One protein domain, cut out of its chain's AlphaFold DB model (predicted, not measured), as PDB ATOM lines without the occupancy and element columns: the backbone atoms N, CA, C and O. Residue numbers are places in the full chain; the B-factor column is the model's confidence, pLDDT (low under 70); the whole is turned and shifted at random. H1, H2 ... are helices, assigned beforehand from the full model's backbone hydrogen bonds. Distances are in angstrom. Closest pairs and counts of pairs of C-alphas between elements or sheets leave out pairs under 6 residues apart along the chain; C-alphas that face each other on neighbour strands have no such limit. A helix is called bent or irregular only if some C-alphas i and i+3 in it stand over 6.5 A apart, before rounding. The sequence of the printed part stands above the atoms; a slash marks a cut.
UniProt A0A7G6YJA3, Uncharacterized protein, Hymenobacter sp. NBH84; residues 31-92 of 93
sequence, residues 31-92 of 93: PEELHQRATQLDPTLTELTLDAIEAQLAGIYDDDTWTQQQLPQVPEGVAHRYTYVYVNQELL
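AT A GLANCE: This is residues 31 to 92 of the 93 residues of an uncharacterized protein of Hymenobacter sp. NBH84 (UniProt A0A7G6YJA3). The longest helix, H2, makes one side of an open, partly closed ring: H1 crosses at its beginning and H3 turns off from its end at a corner. From H3 the chain folds back through a link, part of which stands free, to the short helix H4, which packs on H1 and on residues 53 to 57 of H2. The printed part has 62 residues with four named helices, in the order H1, H2, H3, H4, and no named strand; the class is all helix, with 40 residues in the helices. By its radius of gyration of the C-alphas, 11.8 A, the whole is compact, and it spans 30 by 23 by 17 A.

IN THESE COORDINATES: Begin with H2, residues 50 to 63: find C-alpha 50 at (32.024, -33.752, 46.105), and from there the helix runs 20.0 A to C-alpha 63. Before it comes H1, residues 31 to 41, which begins at C-alpha 31 at (34.435, -27.388, 45.091) and is 15.4 A long. After it comes H3, residues 65 to 73, 14.1 A long; H3 is irregular, but only just, with C-alphas 69 and 72 at 6.8 A. Last is H4, residues 82 to 87, 8.3 A long, ending at C-alpha 87 at (27.770, -29.471, 36.604).

HOW THE PARTS SIT: Start at H2, the hub, which touches the three other helices. With residues 53 to 57 alone it touches H4, at a steep tilt of 66 degrees, opposite ways; look for their closest C-alphas at Glu 54 and Thr 83, 6.1 A apart. With residue 50 alone it only just touches H1, with 3 pairs of C-alphas within 8 A; the closest are those of His 35 and Leu 50, 5.9 A apart, and the tilt is steep at 51 degrees, the same way. At its other end, with residues 61 to 62 alone, it only just touches H3, again with 3 pairs and only at the corner; the closest C-alphas are those of Tyr 61 and Thr 67, 6.1 A apart, and the two are about perpendicular at 79 degrees. H1 and H4 touch, with the closest C-alphas, those of Ala 38 and Val 87, 5.1 A apart, at a steep tilt of 65 degrees, the same way. H3 is apart from H1 and from H4. In H1 and H4 every O i to N i+4 pair is within hydrogen-bond range; in H2 it is 9 of 10 and in H3 3 of 5.

THE WHOLE: The C-alphas farthest apart are those of Glu 47 and Gln 73, 31.7 A. The printed part has no cut; the link from H2 to H3 is tight and the other two are short. Residues 62 to 67, of which 65 to 67 belong to H3, and residues 72 to 78 stand free. The mean pLDDT of the printed part is 71.6, and 22 residues are under 70, among them residues 58 to 63, 76 to 80 and 90 to 92.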
ATOM      1  N   PRO A  31      35.092 -26.150  44.662       71.81
ATOM      2  CA  PRO A  31      34.435 -27.388  45.091       71.81
ATOM      3  C   PRO A  31      32.997 -27.183  45.600       71.81
ATOM      4  O   PRO A  31      32.114 -27.989  45.320       71.81
ATOM      5  N   GLU A  32      32.747 -26.073  46.293       73.62
ATOM      6  CA  GLU A  32      31.425 -25.695  46.804       73.62
ATOM      7  C   GLU A  32      30.462 -25.298  45.683       73.62
ATOM      8  O   GLU A  32      29.311 -25.725  45.680       73.62
ATOM      9  N   GLU A  33      30.922 -24.534  44.690       74.88
ATOM     10  CA  GLU A  33      30.103 -24.182  43.528       74.88
ATOM     11  C   GLU A  33      29.811 -25.402  42.639       74.88
ATOM     12  O   GLU A  33      28.715 -25.508  42.086       74.88
ATOM     13  N   LEU A  34      30.758 -26.343  42.520       74.69
ATOM     14  CA  LEU A  34      30.552 -27.608  41.807       74.69
ATOM     15  C   LEU A  34      29.474 -28.432  42.512       74.69
ATOM     16  O   LEU A  34      28.556 -28.921  41.856       74.69
ATOM     17  N   HIS A  35      29.545 -28.535  43.841       76.69
ATOM     18  CA  HIS A  35      28.529 -29.205  44.653       76.69
ATOM     19  C   HIS A  35      27.165 -28.523  44.514       76.69
ATOM     20  O   HIS A  35      26.171 -29.171  44.191       76.69
ATOM     21  N   GLN A  36      27.108 -27.200  44.642       77.69
ATOM     22  CA  GLN A  36      25.866 -26.443  44.508       77.69
ATOM     23  C   GLN A  36      25.222 -26.623  43.123       77.69
ATOM     24  O   GLN A  36      24.011 -26.798  43.019       77.69
ATOM     25  N   ARG A  37      26.009 -26.623  42.043       77.81
ATOM     26  CA  ARG A  37      25.482 -26.878  40.694       77.81
ATOM     27  C   ARG A  37      25.081 -28.339  40.495       77.81
ATOM     28  O   ARG A  37      24.042 -28.600  39.894       77.81
ATOM     29  N   ALA A  38      25.842 -29.291  41.041       76.12
ATOM     30  CA  ALA A  38      25.476 -30.707  41.018       76.12
ATOM     31  C   ALA A  38      24.110 -30.945  41.676       76.12
ATOM     32  O   ALA A  38      23.272 -31.643  41.112       76.12
ATOM     33  N   THR A  39      23.866 -30.313  42.826       77.00
ATOM     34  CA  THR A  39      22.603 -30.428  43.573       77.00
ATOM     35  C   THR A  39      21.437 -29.706  42.902       77.00
ATOM     36  O   THR A  39      20.300 -30.163  42.999       77.00
ATOM     37  N   GLN A  40      21.696 -28.617  42.171       77.75
ATOM     38  CA  GLN A  40      20.689 -27.970  41.324       77.75
ATOM     39  C   GLN A  40      20.260 -28.855  40.148       77.75
ATOM     40  O   GLN A  40      19.074 -28.904  39.827       77.75
ATOM     41  N   LEU A  41      21.206 -29.559  39.519       74.00
ATOM     42  CA  LEU A  41      20.926 -30.468  38.405       74.00
ATOM     43  C   LEU A  41      20.246 -31.760  38.857       74.00
ATOM     44  O   LEU A  41      19.330 -32.243  38.193       74.00
ATOM     45  N   ASP A  42      20.694 -32.325  39.979       75.38
ATOM     46  CA  ASP A  42      20.050 -33.468  40.607       75.38
ATOM     47  C   ASP A  42      19.997 -33.285  42.134       75.38
ATOM     48  O   ASP A  42      21.008 -33.461  42.822       75.38
ATOM     49  N   PRO A  43      18.809 -33.014  42.703       76.31
ATOM     50  CA  PRO A  43      18.662 -32.802  44.139       76.31
ATOM     51  C   PRO A  43      18.998 -34.046  44.973       76.31
ATOM     52  O   PRO A  43      19.233 -33.918  46.173       76.31
ATOM     53  N   THR A  44      19.079 -35.240  44.373       77.94
ATOM     54  CA  THR A  44      19.514 -36.458  45.080       77.94
ATOM     55  C   THR A  44      21.008 -36.472  45.409       77.94
ATOM     56  O   THR A  44      21.428 -37.245  46.264       77.94
ATOM     57  N   LEU A  45      21.801 -35.582  44.801       73.81
ATOM     58  CA  LEU A  45      23.226 -35.418  45.101       73.81
ATOM     59  C   LEU A  45      23.479 -34.524  46.329       73.81
ATOM     60  O   LEU A  45      24.618 -34.383  46.759       73.81
ATOM     61  N   THR A  46      22.430 -33.931  46.916       77.81
ATOM     62  CA  THR A  46      22.537 -32.983  48.046       77.81
ATOM     63  C   THR A  46      23.175 -33.585  49.287       77.81
ATOM     64  O   THR A  46      23.881 -32.893  50.015       77.81
ATOM     65  N   GLU A  47      22.955 -34.875  49.519       78.44
ATOM     66  CA  GLU A  47      23.480 -35.581  50.692       78.44
ATOM     67  C   GLU A  47      24.908 -36.111  50.485       78.44
ATOM     68  O   GLU A  47      25.512 -36.646  51.413       78.44
ATOM     69  N   LEU A  48      25.462 -35.965  49.278       77.69
ATOM     70  CA  LEU A  48      26.767 -36.497  48.905       77.69
ATOM     71  C   LEU A  48      27.845 -35.417  48.998       77.69
ATOM     72  O   LEU A  48      27.612 -34.253  48.677       77.69
ATOM     73  N   THR A  49      29.049 -35.807  49.412       79.81
ATOM     74  CA  THR A  49      30.244 -34.958  49.295       79.81
ATOM     75  C   THR A  49      30.682 -34.858  47.835       79.81
ATOM     76  O   THR A  49      30.313 -35.708  47.028       79.81
ATOM     77  N   LEU A  50      31.500 -33.861  47.474       72.88
ATOM     78  CA  LEU A  50      32.024 -33.752  46.105       72.88
ATOM     79  C   LEU A  50      32.746 -35.039  45.668       72.88
ATOM     80  O   LEU A  50      32.458 -35.550  44.593       72.88
ATOM     81  N   ASP A  51      33.571 -35.622  46.542       76.88
ATOM     82  CA  ASP A  51      34.246 -36.901  46.286       76.88
ATOM     83  C   ASP A  51      33.255 -38.056  46.073       76.88
ATOM     84  O   ASP A  51      33.487 -38.937  45.252       76.88
ATOM     85  N   ALA A  52      32.134 -38.073  46.804       77.75
ATOM     86  CA  ALA A  52      31.097 -39.090  46.636       77.75
ATOM     87  C   ALA A  52      30.278 -38.872  45.356       77.75
ATOM     88  O   ALA A  52      29.864 -39.842  44.730       77.75
ATOM     89  N   ILE A  53      30.076 -37.618  44.942       74.75
ATOM     90  CA  ILE A  53      29.471 -37.271  43.651       74.75
ATOM     91  C   ILE A  53      30.391 -37.722  42.519       74.75
ATOM     92  O   ILE A  53      29.921 -38.371  41.590       74.75
ATOM     93  N   GLU A  54      31.693 -37.442  42.619       74.19
ATOM     94  CA  GLU A  54      32.703 -37.950  41.691       74.19
ATOM     95  C   GLU A  54      32.687 -39.479  41.665       74.19
ATOM     96  O   GLU A  54      32.466 -40.064  40.615       74.19
ATOM     97  N   ALA A  55      32.787 -40.153  42.810       74.56
ATOM     98  CA  ALA A  55      32.761 -41.613  42.872       74.56
ATOM     99  C   ALA A  55      31.455 -42.222  42.329       74.56
ATOM    100  O   ALA A  55      31.483 -43.277  41.700       74.56
ATOM    101  N   GLN A  56      30.307 -41.578  42.542       74.88
ATOM    102  CA  GLN A  56      29.026 -42.055  42.028       74.88
ATOM    103  C   GLN A  56      28.923 -41.868  40.517       74.88
ATOM    104  O   GLN A  56      28.501 -42.782  39.814       74.88
ATOM    105  N   LEU A  57      29.326 -40.704  40.010       71.00
ATOM    106  CA  LEU A  57      29.398 -40.439  38.579       71.00
ATOM    107  C   LEU A  57      30.422 -41.361  37.905       71.00
ATOM    108  O   LEU A  57      30.102 -41.891  36.849       71.00
ATOM    109  N   ALA A  58      31.564 -41.636  38.549       68.50
ATOM    110  CA  ALA A  58      32.522 -42.679  38.179       68.50
ATOM    111  C   ALA A  58      31.855 -44.065  38.137       68.50
ATOM    112  O   ALA A  58      31.977 -44.775  37.152       68.50
ATOM    113  N   GLY A  59      31.078 -44.436  39.157       65.88
ATOM    114  CA  GLY A  59      30.358 -45.715  39.197       65.88
ATOM    115  C   GLY A  59      29.287 -45.858  38.109       65.88
ATOM    116  O   GLY A  59      29.027 -46.960  37.636       65.88
ATOM    117  N   ILE A  60      28.697 -44.751  37.652       65.31
ATOM    118  CA  ILE A  60      27.747 -44.750  36.530       65.31
ATOM    119  C   ILE A  60      28.442 -45.096  35.201       65.31
ATOM    120  O   ILE A  60      27.794 -45.678  34.330       65.31
ATOM    121  N   TYR A  61      29.746 -44.824  35.048       63.12
ATOM    122  CA  TYR A  61      30.514 -45.296  33.885       63.12
ATOM    123  C   TYR A  61      30.490 -46.813  33.754       63.12
ATOM    124  O   TYR A  61      30.366 -47.339  32.647       63.12
ATOM    125  N   ASP A  62      30.615 -47.498  34.885       62.56
ATOM    126  CA  ASP A  62      30.735 -48.947  34.915       62.56
ATOM    127  C   ASP A  62      29.383 -49.646  34.714       62.56
ATOM    128  O   ASP A  62      29.365 -50.801  34.293       62.56
ATOM    129  N   ASP A  63      28.259 -48.958  34.947       65.94
ATOM    130  CA  ASP A  63      26.919 -49.568  34.940       65.94
ATOM    131  C   ASP A  63      26.056 -49.171  33.717       65.94
ATOM    132  O   ASP A  63      25.126 -49.886  33.335       65.94
ATOM    133  N   ASP A  64      26.354 -48.053  33.038       70.00
ATOM    134  CA  ASP A  64      25.578 -47.590  31.879       70.00
ATOM    135  C   ASP A  64      26.148 -48.111  30.545       70.00
ATOM    136  O   ASP A  64      27.188 -47.680  30.045       70.00
ATOM    137  N   THR A  65      25.426 -49.045  29.917       69.94
ATOM    138  CA  THR A  65      25.872 -49.728  28.688       69.94
ATOM    139  C   THR A  65      26.062 -48.776  27.504       69.94
ATOM    140  O   THR A  65      26.873 -49.044  26.618       69.94
ATOM    141  N   TRP A  66      25.316 -47.669  27.457       70.38
ATOM    142  CA  TRP A  66      25.453 -46.664  26.403       70.38
ATOM    143  C   TRP A  66      26.712 -45.819  26.616       70.38
ATOM    144  O   TRP A  66      27.487 -45.605  25.685       70.38
ATOM    145  N   THR A  67      26.969 -45.427  27.860       65.12
ATOM    146  CA  THR A  67      28.191 -44.750  28.282       65.12
ATOM    147  C   THR A  67      29.411 -45.597  27.962       65.12
ATOM    148  O   THR A  67      30.337 -45.088  27.340       65.12
ATOM    149  N   GLN A  68      29.395 -46.894  28.281       69.56
ATOM    150  CA  GLN A  68      30.494 -47.804  27.945       69.56
ATOM    151  C   GLN A  68      30.790 -47.874  26.439       69.56
ATOM    152  O   GLN A  68      31.936 -48.076  26.050       69.56
ATOM    153  N   GLN A  69      29.791 -47.678  25.573       73.38
ATOM    154  CA  GLN A  69      29.997 -47.634  24.118       73.38
ATOM    155  C   GLN A  69      30.604 -46.311  23.638       73.38
ATOM    156  O   GLN A  69      31.307 -46.285  22.626       73.38
ATOM    157  N   GLN A  70      30.335 -45.210  24.338       68.50
ATOM    158  CA  GLN A  70      30.889 -43.894  24.013       68.50
ATOM    159  C   GLN A  70      32.233 -43.636  24.709       68.50
ATOM    160  O   GLN A  70      33.021 -42.827  24.227       68.50
ATOM    161  N   LEU A  71      32.524 -44.346  25.802       64.31
ATOM    162  CA  LEU A  71      33.716 -44.163  26.627       64.31
ATOM    163  C   LEU A  71      35.038 -44.290  25.858       64.31
ATOM    164  O   LEU A  71      35.889 -43.428  26.050       64.31
ATOM    165  N   PRO A  72      35.219 -45.256  24.931       72.62
ATOM    166  CA  PRO A  72      36.442 -45.344  24.130       72.62
ATOM    167  C   PRO A  72      36.686 -44.119  23.240       72.62
ATOM    168  O   PRO A  72      37.784 -43.943  22.723       72.62
ATOM    169  N   GLN A  73      35.659 -43.294  23.019       69.50
ATOM    170  CA  GLN A  73      35.756 -42.057  22.247       69.50
ATOM    171  C   GLN A  73      36.102 -40.847  23.125       69.50
ATOM    172  O   GLN A  73      36.424 -39.788  22.590       69.50
ATOM    173  N   VAL A  74      36.019 -40.971  24.454       67.81
ATOM    174  CA  VAL A  74      36.426 -39.926  25.397       67.81
ATOM    175  C   VAL A  74      37.913 -40.106  25.698       67.81
ATOM    176  O   VAL A  74      38.323 -41.185  26.124       67.81
ATOM    177  N   PRO A  75      38.748 -39.075  25.509       72.69
ATOM    178  CA  PRO A  75      40.157 -39.191  25.848       72.69
ATOM    179  C   PRO A  75      40.353 -39.436  27.351       72.69
ATOM    180  O   PRO A  75      39.789 -38.731  28.186       72.69
ATOM    181  N   GLU A  76      41.201 -40.401  27.708       69.12
ATOM    182  CA  GLU A  76      41.438 -40.813  29.102       69.12
ATOM    183  C   GLU A  76      41.886 -39.636  29.996       69.12
ATOM    184  O   GLU A  76      41.414 -39.471  31.120       69.12
ATOM    185  N   GLY A  77      42.690 -38.720  29.441       65.69
ATOM    186  CA  GLY A  77      43.153 -37.499  30.113       65.69
ATOM    187  C   GLY A  77      42.070 -36.453  30.417       65.69
ATOM    188  O   GLY A  77      42.359 -35.458  31.073       65.69
ATOM    189  N   VAL A  78      40.828 -36.644  29.965       68.38
ATOM    190  CA  VAL A  78      39.674 -35.792  30.320       68.38
ATOM    191  C   VAL A  78      38.517 -36.595  30.911       68.38
ATOM    192  O   VAL A  78      37.555 -36.007  31.401       68.38
ATOM    193  N   ALA A  79      38.637 -37.924  30.955       66.69
ATOM    194  CA  ALA A  79      37.643 -38.821  31.529       66.69
ATOM    195  C   ALA A  79      37.480 -38.668  33.047       66.69
ATOM    196  O   ALA A  79      36.542 -39.222  33.582       66.69
ATOM    197  N   HIS A  80      38.337 -37.917  33.746       68.50
ATOM    198  CA  HIS A  80      38.146 -37.535  35.154       68.50
ATOM    199  C   HIS A  80      37.425 -36.182  35.316       68.50
ATOM    200  O   HIS A  80      37.045 -35.802  36.417       68.50
ATOM    201  N   ARG A  81      37.231 -35.423  34.227       70.00
ATOM    202  CA  ARG A  81      36.648 -34.067  34.247       70.00
ATOM    203  C   ARG A  81      35.126 -34.065  34.083       70.00
ATOM    204  O   ARG A  81      34.532 -33.004  33.903       70.00
ATOM    205  N   TYR A  82      34.472 -35.222  34.137       72.81
ATOM    206  CA  TYR A  82      33.029 -35.329  33.908       72.81
ATOM    207  C   TYR A  82      32.199 -34.602  34.940       72.81
ATOM    208  O   TYR A  82      31.212 -34.007  34.543       72.81
ATOM    209  N   THR A  83      32.589 -34.576  36.218       71.00
ATOM    210  CA  THR A  83      31.854 -33.807  37.230       71.00
ATOM    211  C   THR A  83      31.851 -32.346  36.830       71.00
ATOM    212  O   THR A  83      30.799 -31.724  36.776       71.00
ATOM    213  N   TYR A  84      33.008 -31.833  36.411       70.75
ATOM    214  CA  TYR A  84      33.150 -30.480  35.889       70.75
ATOM    215  C   TYR A  84      32.266 -30.216  34.666       70.75
ATOM    216  O   TYR A  84      31.602 -29.185  34.609       70.75
ATOM    217  N   VAL A  85      32.236 -31.116  33.684       71.62
ATOM    218  CA  VAL A  85      31.420 -30.939  32.472       71.62
ATOM    219  C   VAL A  85      29.926 -31.083  32.775       71.62
ATOM    220  O   VAL A  85      29.122 -30.296  32.283       71.62
ATOM    221  N   TYR A  86      29.560 -32.044  33.620       73.88
ATOM    222  CA  TYR A  86      28.198 -32.321  34.061       73.88
ATOM    223  C   TYR A  86      27.601 -31.122  34.792       73.88
ATOM    224  O   TYR A  86      26.554 -30.621  34.394       73.88
ATOM    225  N   VAL A  87      28.287 -30.599  35.812       71.06
ATOM    226  CA  VAL A  87      27.770 -29.471  36.604       71.06
ATOM    227  C   VAL A  87      27.761 -28.151  35.843       71.06
ATOM    228  O   VAL A  87      27.029 -27.234  36.200       71.06
ATOM    229  N   ASN A  88      28.547 -28.058  34.772       69.62
ATOM    230  CA  ASN A  88      28.564 -26.906  33.879       69.62
ATOM    231  C   ASN A  88      27.771 -27.150  32.592       69.62
ATOM    232  O   ASN A  88      27.906 -26.367  31.656       69.62
ATOM    233  N   GLN A  89      26.926 -28.188  32.525       70.00
ATOM    234  CA  GLN A  89      26.256 -28.549  31.276       70.00
ATOM    235  C   GLN A  89      25.323 -27.462  30.729       70.00
ATOM    236  O   GLN A  89      25.164 -27.342  29.518       70.00
ATOM    237  N   GLU A  90      24.752 -26.624  31.598       65.06
ATOM    238  CA  GLU A  90      23.942 -25.471  31.177       65.06
ATOM    239  C   GLU A  90      24.779 -24.344  30.555       65.06
ATOM    240  O   GLU A  90      24.265 -23.536  29.786       65.06
ATOM    241  N   LEU A  91      26.083 -24.313  30.836       62.47
ATOM    242  CA  LEU A  91      27.032 -23.364  30.251       62.47
ATOM    243  C   LEU A  91      27.587 -23.852  28.904       62.47
ATOM    244  O   LEU A  91      28.292 -23.101  28.233       62.47
ATOM    245  N   LEU A  92      27.275 -25.091  28.504       60.59
ATOM    246  CA  LEU A  92      27.734 -25.686  27.245       60.59
ATOM    247  C   LEU A  92      26.874 -25.301  26.029       60.59
ATOM    248  O   LEU A  92      27.356 -25.449  24.908       60.59
TER     249      LEU A  92